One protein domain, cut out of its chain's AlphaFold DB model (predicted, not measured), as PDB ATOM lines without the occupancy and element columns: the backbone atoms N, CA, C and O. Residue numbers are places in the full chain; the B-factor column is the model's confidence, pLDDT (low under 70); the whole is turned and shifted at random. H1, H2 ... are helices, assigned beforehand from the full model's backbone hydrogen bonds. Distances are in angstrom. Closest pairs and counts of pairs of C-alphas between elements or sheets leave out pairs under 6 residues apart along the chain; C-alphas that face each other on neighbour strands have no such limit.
ATOM      1  N   ALA A   2      81.422  35.280  66.701       52.06
ATOM      2  CA  ALA A   2      82.819  34.807  66.648       52.06
ATOM      3  C   ALA A   2      83.056  33.387  67.227       52.06
ATOM      4  O   ALA A   2      83.863  32.630  66.693       52.06
ATOM      5  N   ARG A   3      82.309  32.984  68.268       49.44
ATOM      6  CA  ARG A   3      82.465  31.677  68.942       49.44
ATOM      7  C   ARG A   3      82.075  30.480  68.057       49.44
ATOM      8  O   ARG A   3      82.785  29.482  68.033       49.44
ATOM      9  N   ALA A   4      81.009  30.609  67.262       52.59
ATOM     10  CA  ALA A   4      80.572  29.567  66.323       52.59
ATOM     11  C   ALA A   4      81.567  29.369  65.161       52.59
ATOM     12  O   ALA A   4      81.835  28.241  64.752       52.59
ATOM     13  N   ARG A   5      82.190  30.458  64.689       54.44
ATOM     14  CA  ARG A   5      83.222  30.433  63.638       54.44
ATOM     15  C   ARG A   5      84.519  29.757  64.103       54.44
ATOM     16  O   ARG A   5      85.183  29.098  63.307       54.44
ATOM     17  N   SER A   6      84.858  29.893  65.388       58.59
ATOM     18  CA  SER A   6      86.012  29.226  66.011       58.59
ATOM     19  C   SER A   6      85.811  27.712  66.129       58.59
ATOM     20  O   SER A   6      86.697  26.950  65.751       58.59
ATOM     21  N   ASN A   7      84.633  27.267  66.583       61.44
ATOM     22  CA  ASN A   7      84.313  25.838  66.685       61.44
ATOM     23  C   ASN A   7      84.282  25.154  65.309       61.44
ATOM     24  O   ASN A   7      84.742  24.022  65.178       61.44
ATOM     25  N   PHE A   8      83.807  25.857  64.277       66.94
ATOM     26  CA  PHE A   8      83.826  25.361  62.900       66.94
ATOM     27  C   PHE A   8      85.259  25.152  62.378       66.94
ATOM     28  O   PHE A   8      85.574  24.076  61.880       66.94
ATOM     29  N   ARG A   9      86.167  26.123  62.575       73.12
ATOM     30  CA  ARG A   9      87.584  25.980  62.177       73.12
ATOM     31  C   ARG A   9      88.303  24.865  62.940       73.12
ATOM     32  O   ARG A   9      89.091  24.139  62.343       73.12
ATOM     33  N   PHE A  10      88.022  24.700  64.232       80.38
ATOM     34  CA  PHE A  10      88.604  23.615  65.029       80.38
ATOM     35  C   PHE A  10      88.129  22.235  64.550       80.38
ATOM     36  O   PHE A  10      88.936  21.320  64.391       80.38
ATOM     37  N   SER A  11      86.837  22.110  64.234       82.88
ATOM     38  CA  SER A  11      86.263  20.890  63.663       82.88
ATOM     39  C   SER A  11      86.894  20.529  62.313       82.88
ATOM     40  O   SER A  11      87.233  19.368  62.098       82.88
ATOM     41  N   GLN A  12      87.150  21.514  61.443       86.56
ATOM     42  CA  GLN A  12      87.852  21.289  60.173       86.56
ATOM     43  C   GLN A  12      89.289  20.788  60.380       86.56
ATOM     44  O   GLN A  12      89.695  19.834  59.720       86.56
ATOM     45  N   CYS A  13      90.049  21.374  61.313       87.81
ATOM     46  CA  CYS A  13      91.412  20.923  61.614       87.81
ATOM     47  C   CYS A  13      91.448  19.466  62.092       87.81
ATOM     48  O   CYS A  13      92.286  18.697  61.628       87.81
ATOM     49  N   ILE A  14      90.524  19.073  62.976       90.56
ATOM     50  CA  ILE A  14      90.412  17.681  63.434       90.56
ATOM     51  C   ILE A  14      90.170  16.750  62.247       90.56
ATOM     52  O   ILE A  14      90.830  15.724  62.140       90.56
ATOM     53  N   LEU A  15      89.271  17.131  61.338       89.62
ATOM     54  CA  LEU A  15      88.923  16.341  60.159       89.62
ATOM     55  C   LEU A  15      90.132  16.123  59.235       89.62
ATOM     56  O   LEU A  15      90.375  15.007  58.785       89.62
ATOM     57  N   PHE A  16      90.932  17.165  58.994       91.12
ATOM     58  CA  PHE A  16      92.154  17.039  58.193       91.12
ATOM     59  C   PHE A  16      93.226  16.189  58.879       91.12
ATOM     60  O   PHE A  16      93.881  15.390  58.212       91.12
ATOM     61  N   ILE A  17      93.394  16.319  60.197       91.56
ATOM     62  CA  ILE A  17      94.367  15.520  60.954       91.56
ATOM     63  C   ILE A  17      93.966  14.041  60.952       91.56
ATOM     64  O   ILE A  17      94.816  13.178  60.733       91.56
ATOM     65  N   THR A  18      92.684  13.726  61.157       89.94
ATOM     66  CA  THR A  18      92.213  12.335  61.153       89.94
ATOM     67  C   THR A  18      92.294  11.721  59.762       89.94
ATOM     68  O   THR A  18      92.801  10.609  59.633       89.94
ATOM     69  N   LEU A  19      91.894  12.447  58.712       90.75
ATOM     70  CA  LEU A  19      92.069  12.009  57.324       90.75
ATOM     71  C   LEU A  19      93.543  11.773  56.989       90.75
ATOM     72  O   LEU A  19      93.885  10.722  56.452       90.75
ATOM     73  N   GLY A  20      94.419  12.712  57.349       91.75
ATOM     74  CA  GLY A  20      95.860  12.588  57.141       91.75
ATOM     75  C   GLY A  20      96.452  11.373  57.856       91.75
ATOM     76  O   GLY A  20      97.230  10.635  57.256       91.75
ATOM     77  N   MET A  21      96.038  11.105  59.098       89.75
ATOM     78  CA  MET A  21      96.464   9.903  59.821       89.75
ATOM     79  C   MET A  21      95.967   8.618  59.161       89.75
ATOM     80  O   MET A  21      96.750   7.687  59.004       89.75
ATOM     81  N   ILE A  22      94.699   8.552  58.746       88.50
ATOM     82  CA  ILE A  22      94.145   7.352  58.101       88.50
ATOM     83  C   ILE A  22      94.868   7.075  56.780       88.50
ATOM     84  O   ILE A  22      95.258   5.937  56.524       88.50
ATOM     85  N   LEU A  23      95.095   8.110  55.967       89.88
ATOM     86  CA  LEU A  23      95.833   7.990  54.710       89.88
ATOM     87  C   LEU A  23      97.296   7.601  54.947       89.88
ATOM     88  O   LEU A  23      97.809   6.725  54.255       89.88
ATOM     89  N   GLY A  24      97.956   8.192  55.945       89.44
ATOM     90  CA  GLY A  24      99.334   7.859  56.305       89.44
ATOM     91  C   GLY A  24      99.484   6.414  56.781       89.44
ATOM     92  O   GLY A  24     100.343   5.685  56.289       89.44
ATOM     93  N   VAL A  25      98.611   5.963  57.687       86.44
ATOM     94  CA  VAL A  25      98.601   4.573  58.167       86.44
ATOM     95  C   VAL A  25      98.264   3.610  57.029       86.44
ATOM     96  O   VAL A  25      98.933   2.592  56.885       86.44
ATOM     97  N   GLY A  26      97.288   3.946  56.183       84.12
ATOM     98  CA  GLY A  26      96.936   3.150  55.008       84.12
ATOM     99  C   GLY A  26      98.068   3.044  53.981       84.12
ATOM    100  O   GLY A  26      98.222   1.994  53.369       84.12
ATOM    101  N   ALA A  27      98.889   4.086  53.825       84.38
ATOM    102  CA  ALA A  27     100.048   4.077  52.933       84.38
ATOM    103  C   ALA A  27     101.229   3.263  53.491       84.38
ATOM    104  O   ALA A  27     101.906   2.570  52.740       84.38
ATOM    105  N   ILE A  28     101.479   3.326  54.806       84.69
ATOM    106  CA  ILE A  28     102.545   2.545  55.462       84.69
ATOM    107  C   ILE A  28     102.153   1.063  55.565       84.69
ATOM    108  O   ILE A  28     103.003   0.181  55.425       84.69
ATOM    109  N   TRP A  29     100.867   0.797  55.804       86.88
ATOM    110  CA  TRP A  29     100.283  -0.529  55.989       86.88
ATOM    111  C   TRP A  29      99.057  -0.750  55.098       86.88
ATOM    112  O   TRP A  29      97.930  -0.877  55.593       86.88
ATOM    113  N   PRO A  30      99.260  -0.900  53.777       82.12
ATOM    114  CA  PRO A  30      98.176  -1.225  52.845       82.12
ATOM    115  C   PRO A  30      97.480  -2.551  53.202       82.12
ATOM    116  O   PRO A  30      96.271  -2.723  53.005       82.12
ATOM    117  N   GLY A  31      98.207  -3.489  53.815       81.94
ATOM    118  CA  GLY A  31      97.654  -4.756  54.278       81.94
ATOM    119  C   GLY A  31      96.683  -4.642  55.461       81.94
ATOM    120  O   GLY A  31      95.947  -5.595  55.705       81.94
ATOM    121  N   PHE A  32      96.605  -3.501  56.160       82.19
ATOM    122  CA  PHE A  32      95.559  -3.257  57.167       82.19
ATOM    123  C   PHE A  32      94.170  -3.121  56.515       82.19
ATOM    124  O   PHE A  32      93.157  -3.617  57.024       82.19
ATOM    125  N   LEU A  33      94.126  -2.496  55.335       81.62
ATOM    126  CA  LEU A  33      92.905  -2.314  54.547       81.62
ATOM    127  C   LEU A  33      92.526  -3.592  53.782       81.62
ATOM    128  O   LEU A  33      91.344  -3.844  53.538       81.62
ATOM    129  N   THR A  34      93.507  -4.445  53.483       83.94
ATOM    130  CA  THR A  34      93.322  -5.685  52.722       83.94
ATOM    131  C   THR A  34      92.890  -6.858  53.608       83.94
ATOM    132  O   THR A  34      93.457  -7.114  54.669       83.94
ATOM    133  N   GLU A  35      91.922  -7.654  53.143       83.38
ATOM    134  CA  GLU A  35      91.445  -8.841  53.871       83.38
ATOM    135  C   GLU A  35      92.566  -9.861  54.137       83.38
ATOM    136  O   GLU A  35      92.652 -10.425  55.225       83.38
ATOM    137  N   LYS A  36      93.464 -10.059  53.165       81.50
ATOM    138  CA  LYS A  36      94.606 -10.977  53.270       81.50
ATOM    139  C   LYS A  36      95.572 -10.587  54.395       81.50
ATOM    140  O   LYS A  36      95.992 -11.461  55.152       81.50
ATOM    141  N   GLY A  37      95.890  -9.298  54.537       82.50
ATOM    142  CA  GLY A  37      96.769  -8.801  55.599       82.50
ATOM    143  C   GLY A  37      96.123  -8.920  56.982       82.50
ATOM    144  O   GLY A  37      96.754  -9.423  57.912       82.50
ATOM    145  N   ARG A  38      94.827  -8.591  57.105       81.69
ATOM    146  CA  ARG A  38      94.063  -8.818  58.348       81.69
ATOM    147  C   ARG A  38      93.983 -10.296  58.731       81.69
ATOM    148  O   ARG A  38      94.214 -10.629  59.888       81.69
ATOM    149  N   LYS A  39      93.706 -11.188  57.771       84.31
ATOM    150  CA  LYS A  39      93.699 -12.645  57.987       84.31
ATOM    151  C   LYS A  39      95.077 -13.164  58.401       84.31
ATOM    152  O   LYS A  39      95.147 -13.995  59.297       84.31
ATOM    153  N   CYS A  40      96.156 -12.654  57.802       82.25
ATOM    154  CA  CYS A  40      97.534 -12.967  58.200       82.25
ATOM    155  C   CYS A  40      97.783 -12.603  59.671       82.25
ATOM    156  O   CYS A  40      98.189 -13.458  60.454       82.25
ATOM    157  N   PHE A  41      97.469 -11.363  60.059       82.94
ATOM    158  CA  PHE A  41      97.686 -10.879  61.422       82.94
ATOM    159  C   PHE A  41      96.844 -11.641  62.452       82.94
ATOM    160  O   PHE A  41      97.375 -12.127  63.449       82.94
ATOM    161  N   LEU A  42      95.542 -11.793  62.190       80.38
ATOM    162  CA  LEU A  42      94.625 -12.493  63.089       80.38
ATOM    163  C   LEU A  42      94.995 -13.964  63.250       80.38
ATOM    164  O   LEU A  42      94.972 -14.451  64.371       80.38
ATOM    165  N   LYS A  43      95.398 -14.647  62.173       79.62
ATOM    166  CA  LYS A  43      95.833 -16.044  62.247       79.62
ATOM    167  C   LYS A  43      97.017 -16.209  63.203       79.62
ATOM    168  O   LYS A  43      96.999 -17.113  64.024       79.62
ATOM    169  N   ILE A  44      97.998 -15.305  63.150       75.81
ATOM    170  CA  ILE A  44      99.174 -15.353  64.031       75.81
ATOM    171  C   ILE A  44      98.794 -15.011  65.479       75.81
ATOM    172  O   ILE A  44      99.224 -15.701  66.398       75.81
ATOM    173  N   ILE A  45      97.978 -13.975  65.706       75.00
ATOM    174  CA  ILE A  45      97.551 -13.564  67.058       75.00
ATOM    175  C   ILE A  45      96.662 -14.623  67.723       75.00
ATOM    176  O   ILE A  45      96.808 -14.887  68.916       75.00
ATOM    177  N   GLN A  46      95.754 -15.235  66.965       70.88
ATOM    178  CA  GLN A  46      94.845 -16.260  67.466       70.88
ATOM    179  C   GLN A  46      95.620 -17.524  67.866       70.88
ATOM    180  O   GLN A  46      95.439 -17.990  68.983       70.88
ATOM    181  N   ASP A  47      96.585 -17.964  67.047       65.19
ATOM    182  CA  ASP A  47      97.549 -19.023  67.409       65.19
ATOM    183  C   ASP A  47      98.443 -18.658  68.613       65.19
ATOM    184  O   ASP A  47      99.020 -19.531  69.251       65.19
ATOM    185  N   SER A  48      98.594 -17.368  68.939       58.97
ATOM    186  CA  SER A  48      99.414 -16.906  70.073       58.97
ATOM    187  C   SER A  48      98.666 -16.903  71.412       58.97
ATOM    188  O   SER A  48      99.285 -16.670  72.453       58.97
ATOM    189  N   THR A  49      97.337 -17.063  71.400       57.66
ATOM    190  CA  THR A  49      96.489 -16.902  72.596       57.66
ATOM    191  C   THR A  49      96.652 -18.064  73.580       57.66
ATOM    192  O   THR A  49      96.528 -17.850  74.784       57.66
ATOM    193  N   ASP A  50      97.085 -19.234  73.113       50.84
ATOM    194  CA  ASP A  50      97.369 -20.418  73.937       50.84
ATOM    195  C   ASP A  50      98.719 -20.360  74.688       50.84
ATOM    196  O   ASP A  50      99.249 -21.370  75.143       50.84
ATOM    197  N   GLY A  51      99.309 -19.169  74.839       46.62
ATOM    198  CA  GLY A  51     100.518 -18.959  75.646       46.62
ATOM    199  C   GLY A  51     101.814 -19.460  75.001       46.62
ATOM    200  O   GLY A  51     102.896 -19.207  75.530       46.62
ATOM    201  N   ASN A  52     101.726 -20.093  73.832       46.88
ATOM    202  CA  ASN A  52     102.859 -20.514  73.028       46.88
ATOM    203  C   ASN A  52     102.573 -20.107  71.582       46.88
ATOM    204  O   ASN A  52     101.635 -20.599  70.970       46.88
ATOM    205  N   VAL A  53     103.353 -19.173  71.037       51.69
ATOM    206  CA  VAL A  53     103.321 -18.875  69.599       51.69
ATOM    207  C   VAL A  53     103.745 -20.140  68.867       51.69
ATOM    208  O   VAL A  53     104.939 -20.434  68.785       51.69
ATOM    209  N   THR A  54     102.782 -20.920  68.374       52.59
ATOM    210  CA  THR A  54     103.084 -22.149  67.644       52.59
ATOM    211  C   THR A  54     103.961 -21.781  66.453       52.59
ATOM    212  O   THR A  54     103.567 -21.052  65.543       52.59
ATOM    213  N   ILE A  55     105.203 -22.263  66.487       51.12
ATOM    214  CA  ILE A  55     106.276 -21.908  65.552       51.12
ATOM    215  C   ILE A  55     105.823 -22.133  64.097       51.12
ATOM    216  O   ILE A  55     106.254 -21.417  63.203       51.12
ATOM    217  N   GLY A  56     104.884 -23.059  63.861       48.25
ATOM    218  CA  GLY A  56     104.292 -23.353  62.550       48.25
ATOM    219  C   GLY A  56     103.588 -22.171  61.868       48.25
ATOM    220  O   GLY A  56     103.723 -22.004  60.656       48.25
ATOM    221  N   THR A  57     102.906 -21.295  62.609       54.44
ATOM    222  CA  THR A  57     102.283 -20.080  62.049       54.44
ATOM    223  C   THR A  57     103.314 -18.965  61.865       54.44
ATOM    224  O   THR A  57     103.245 -18.197  60.904       54.44
ATOM    225  N   LEU A  58     104.333 -18.944  62.730       54.97
ATOM    226  CA  LEU A  58     105.510 -18.079  62.633       54.97
ATOM    227  C   LEU A  58     106.432 -18.483  61.457       54.97
ATOM    228  O   LEU A  58     107.093 -17.628  60.888       54.97
ATOM    229  N   PHE A  59     106.423 -19.746  61.014       50.81
ATOM    230  CA  PHE A  59     107.154 -20.245  59.833       50.81
ATOM    231  C   PHE A  59     106.536 -19.815  58.493       50.81
ATOM    232  O   PHE A  59     107.195 -19.889  57.459       50.81
ATOM    233  N   SER A  60     105.292 -19.316  58.491       59.53
ATOM    234  CA  SER A  60     104.740 -18.590  57.330       59.53
ATOM    235  C   SER A  60     105.361 -17.189  57.173       59.53
ATOM    236  O   SER A  60     105.152 -16.502  56.164       59.53
ATOM    237  N   ILE A  61     106.117 -16.756  58.184       64.62
ATOM    238  CA  ILE A  61     106.860 -15.503  58.256       64.62
ATOM    239  C   ILE A  61     108.316 -15.791  57.877       64.62
ATOM    240  O   ILE A  61     108.827 -16.889  58.080       64.62
ATOM    241  N   SER A  62     109.001 -14.803  57.299       64.81
ATOM    242  CA  SER A  62     110.423 -14.945  56.974       64.81
ATOM    243  C   SER A  62     111.239 -15.290  58.236       64.81
ATOM    244  O   SER A  62     111.022 -14.660  59.277       64.81
ATOM    245  N   PRO A  63     112.209 -16.224  58.161       63.84
ATOM    246  CA  PRO A  63     113.005 -16.675  59.308       63.84
ATOM    247  C   PRO A  63     113.707 -15.529  60.055       63.84
ATOM    248  O   PRO A  63     113.904 -15.603  61.266       63.84
ATOM    249  N   ASN A  64     114.012 -14.425  59.367       69.81
ATOM    250  CA  ASN A  64     114.615 -13.240  59.977       69.81
ATOM    251  C   ASN A  64     113.660 -12.516  60.955       69.81
ATOM    252  O   ASN A  64     114.067 -12.070  62.027       69.81
ATOM    253  N   TYR A  65     112.364 -12.447  60.632       72.50
ATOM    254  CA  TYR A  65     111.347 -11.890  61.537       72.50
ATOM    255  C   TYR A  65     111.095 -12.818  62.725       72.50
ATOM    256  O   TYR A  65     110.894 -12.348  63.840       72.50
ATOM    257  N   LEU A  66     111.164 -14.126  62.490       72.62
ATOM    258  CA  LEU A  66     111.022 -15.186  63.487       72.62
ATOM    259  C   LEU A  66     112.033 -15.016  64.635       72.62
ATOM    260  O   LEU A  66     111.649 -14.931  65.802       72.62
ATOM    261  N   ILE A  67     113.317 -14.863  64.293       73.31
ATOM    262  CA  ILE A  67     114.404 -14.631  65.260       73.31
ATOM    263  C   ILE A  67     114.185 -13.312  66.012       73.31
ATOM    264  O   ILE A  67     114.352 -13.251  67.231       73.31
ATOM    265  N   LYS A  68     113.759 -12.262  65.302       77.06
ATOM    266  CA  LYS A  68     113.524 -10.930  65.874       77.06
ATOM    267  C   LYS A  68     112.364 -10.923  66.874       77.06
ATOM    268  O   LYS A  68     112.501 -10.364  67.954       77.06
ATOM    269  N   ILE A  69     111.257 -11.594  66.557       75.31
ATOM    270  CA  ILE A  69     110.085 -11.733  67.438       75.31
ATOM    271  C   ILE A  69     110.413 -12.609  68.653       75.31
ATOM    272  O   ILE A  69     109.958 -12.319  69.760       75.31
ATOM    273  N   HIS A  70     111.197 -13.675  68.472       73.69
ATOM    274  CA  HIS A  70     111.601 -14.552  69.569       73.69
ATOM    275  C   HIS A  70     112.516 -13.836  70.574       73.69
ATOM    276  O   HIS A  70     112.303 -13.947  71.780       73.69
ATOM    277  N   ASN A  71     113.489 -13.067  70.079       80.94
ATOM    278  CA  ASN A  71     114.458 -12.350  70.910       80.94
ATOM    279  C   ASN A  71     113.867 -11.099  71.596       80.94
ATOM    280  O   ASN A  71     114.422 -10.583  72.566       80.94
ATOM    281  N   GLU A  72     112.730 -10.605  71.111       81.06
ATOM    282  CA  GLU A  72     112.061  -9.447  71.689       81.06
ATOM    283  C   GLU A  72     111.430  -9.798  73.047       81.06
ATOM    284  O   GLU A  72     110.659 -10.748  73.169       81.06
ATOM    285  N   LYS A  73     111.715  -9.023  74.097       77.75
ATOM    286  CA  LYS A  73     111.109  -9.252  75.425       77.75
ATOM    287  C   LYS A  73     109.743  -8.578  75.566       77.75
ATOM    288  O   LYS A  73     108.900  -9.043  76.328       77.75
ATOM    289  N   ASN A  74     109.509  -7.493  74.827       83.00
ATOM    290  CA  ASN A  74     108.286  -6.708  74.930       83.00
ATOM    291  C   ASN A  74     107.168  -7.285  74.047       83.00
ATOM    292  O   ASN A  74     107.283  -7.341  72.822       83.00
ATOM    293  N   LYS A  75     106.041  -7.651  74.672       76.62
ATOM    294  CA  LYS A  75     104.843  -8.159  73.987       76.62
ATOM    295  C   LYS A  75     104.320  -7.184  72.923       76.62
ATOM    296  O   LYS A  75     103.921  -7.630  71.851       76.62
ATOM    297  N   TYR A  76     104.370  -5.875  73.181       79.38
ATOM    298  CA  TYR A  76     103.941  -4.862  72.212       79.38
ATOM    299  C   TYR A  76     104.809  -4.869  70.956       79.38
ATOM    300  O   TYR A  76     104.277  -4.891  69.851       79.38
ATOM    301  N   ASN A  77     106.133  -4.927  71.112       81.75
ATOM    302  CA  ASN A  77     107.052  -4.969  69.975       81.75
ATOM    303  C   ASN A  77     106.900  -6.260  69.164       81.75
ATOM    304  O   ASN A  77     106.978  -6.212  67.940       81.75
ATOM    305  N   LYS A  78     106.615  -7.400  69.813       79.94
ATOM    306  CA  LYS A  78     106.289  -8.646  69.096       79.94
ATOM    307  C   LYS A  78     105.082  -8.462  68.185       79.94
ATOM    308  O   LYS A  78     105.158  -8.766  67.000       79.94
ATOM    309  N   ILE A  79     103.990  -7.930  68.731       80.00
ATOM    310  CA  ILE A  79     102.755  -7.682  67.978       80.00
ATOM    311  C   ILE A  79     103.005  -6.671  66.855       80.00
ATOM    312  O   ILE A  79     102.534  -6.873  65.737       80.00
ATOM    313  N   LEU A  80     103.793  -5.626  67.124       83.94
ATOM    314  CA  LEU A  80     104.168  -4.621  66.136       83.94
ATOM    315  C   LEU A  80     104.953  -5.237  64.972       83.94
ATOM    316  O   LEU A  80     104.622  -4.972  63.825       83.94
ATOM    317  N   LEU A  81     105.940  -6.094  65.246       83.62
ATOM    318  CA  LEU A  81     106.731  -6.794  64.225       83.62
ATOM    319  C   LEU A  81     105.878  -7.748  63.377       83.62
ATOM    320  O   LEU A  81     106.076  -7.840  62.166       83.62
ATOM    321  N   ILE A  82     104.927  -8.442  64.006       79.75
ATOM    322  CA  ILE A  82     103.981  -9.336  63.327       79.75
ATOM    323  C   ILE A  82     103.053  -8.535  62.406       79.75
ATOM    324  O   ILE A  82     102.873  -8.894  61.240       79.75
ATOM    325  N   GLY A  83     102.490  -7.437  62.917       81.81
ATOM    326  CA  GLY A  83     101.687  -6.504  62.131       81.81
ATOM    327  C   GLY A  83     102.487  -5.931  60.969       81.81
ATOM    328  O   GLY A  83     102.027  -5.970  59.832       81.81
ATOM    329  N   ASP A  84     103.724  -5.510  61.230       84.81
ATOM    330  CA  ASP A  84     104.611  -4.944  60.222       84.81
ATOM    331  C   ASP A  84     104.829  -5.885  59.040       84.81
ATOM    332  O   ASP A  84     104.655  -5.497  57.884       84.81
ATOM    333  N   PHE A  85     105.109  -7.150  59.339       83.12
ATOM    334  CA  PHE A  85     105.268  -8.182  58.330       83.12
ATOM    335  C   PHE A  85     103.980  -8.448  57.540       83.12
ATOM    336  O   PHE A  85     104.004  -8.468  56.311       83.12
ATOM    337  N   CYS A  86     102.851  -8.663  58.220       82.06
ATOM    338  CA  CYS A  86     101.594  -9.011  57.551       82.06
ATOM    339  C   CYS A  86     101.012  -7.850  56.738       82.06
ATOM    340  O   CYS A  86     100.364  -8.084  55.715       82.06
ATOM    341  N   PHE A  87     101.222  -6.611  57.182       85.38
ATOM    342  CA  PHE A  87     100.616  -5.441  56.563       85.38
ATOM    343  C   PHE A  87     101.477  -4.791  55.471       85.38
ATOM    344  O   PHE A  87     100.907  -4.126  54.610       85.38
ATOM    345  N   ARG A  88     102.805  -5.003  55.451       81.38
ATOM    346  CA  ARG A  88     103.691  -4.553  54.351       81.38
ATOM    347  C   ARG A  88     103.837  -5.549  53.201       81.38
ATOM    348  O   ARG A  88     104.405  -5.204  52.174       81.38
ATOM    349  N   LYS A  89     103.386  -6.796  53.362       68.94
ATOM    350  CA  LYS A  89     103.534  -7.847  52.336       68.94
ATOM    351  C   LYS A  89     102.624  -7.646  51.106       68.94
ATOM    352  O   LYS A  89     102.637  -8.490  50.214       68.94
ATOM    353  N   PHE A  90     101.836  -6.570  51.072       57.22
ATOM    354  CA  PHE A  90     100.839  -6.256  50.049       57.22
ATOM    355  C   PHE A  90     101.058  -4.863  49.481       57.22
ATOM    356  O   PHE A  90     101.479  -3.989  50.268       57.22
TER     357      PHE A  90
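This is residues 2 to 90 of the 90 residues of an uncharacterized protein of Prochlorococcus marinus (strain MIT 9515) (UniProt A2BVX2). One long helix, H1, makes an arm whose residues 2 to 24 stick out from a small compact body of helices. In that body H6 packs on H3 and on H5, running opposite ways to both, while the short H2 lies where the arm joins and the short H4 lies on the link from H3 to H5. The printed part has 89 residues with six named helices, H1 to H6 in order, and no named strand: all helix. It is only just extended, close to loose, with a radius of gyration of the C-alphas of 18.3 A and spans of 61 by 26 by 21 A.

H1, residues 2 to 28, is close to but not clearly touching H6, residues 75 to 88, about perpendicular at 77 degrees; the closest C-alphas, of Ile 28 and Arg 88, are 7.3 A apart. H2, residues 30 to 33, touches H6 at Gly 31 and Phe 87, their closest C-alphas, 3.8 A apart. H3, residues 35 to 47, touches H6 at a shallow tilt of 28 degrees, opposite ways, closest at C-alphas 37 and 87, 5.2 A. H4, residues 55 to 58, touches H3, closest at C-alphas 57 and 44, 6.0 A. H5, residues 63 to 71, and H6 form a hairpin at 17 degrees, closest at C-alphas 69 and 78, 5.2 A. H3 and H5 are apart. In H1, H3, H5 and H6 every O i to N i+4 pair is within hydrogen-bond range; H2 and H4 are too short for one.

H1 begins at C-alpha 2 (82.819, 34.807, 66.648) and is 39.4 A long. H3 is 18.0 A, H5 12.5 A and H6 20.0 A, ending at C-alpha 88 (103.691, -4.553, 54.351).

The C-alphas of Ala 2 and Gly 56, the two farthest apart, are 62.1 A apart. The printed part has no cut and no long link. Residues 2 to 8, 47 to 64 and 89 to 90 have pLDDT under 70.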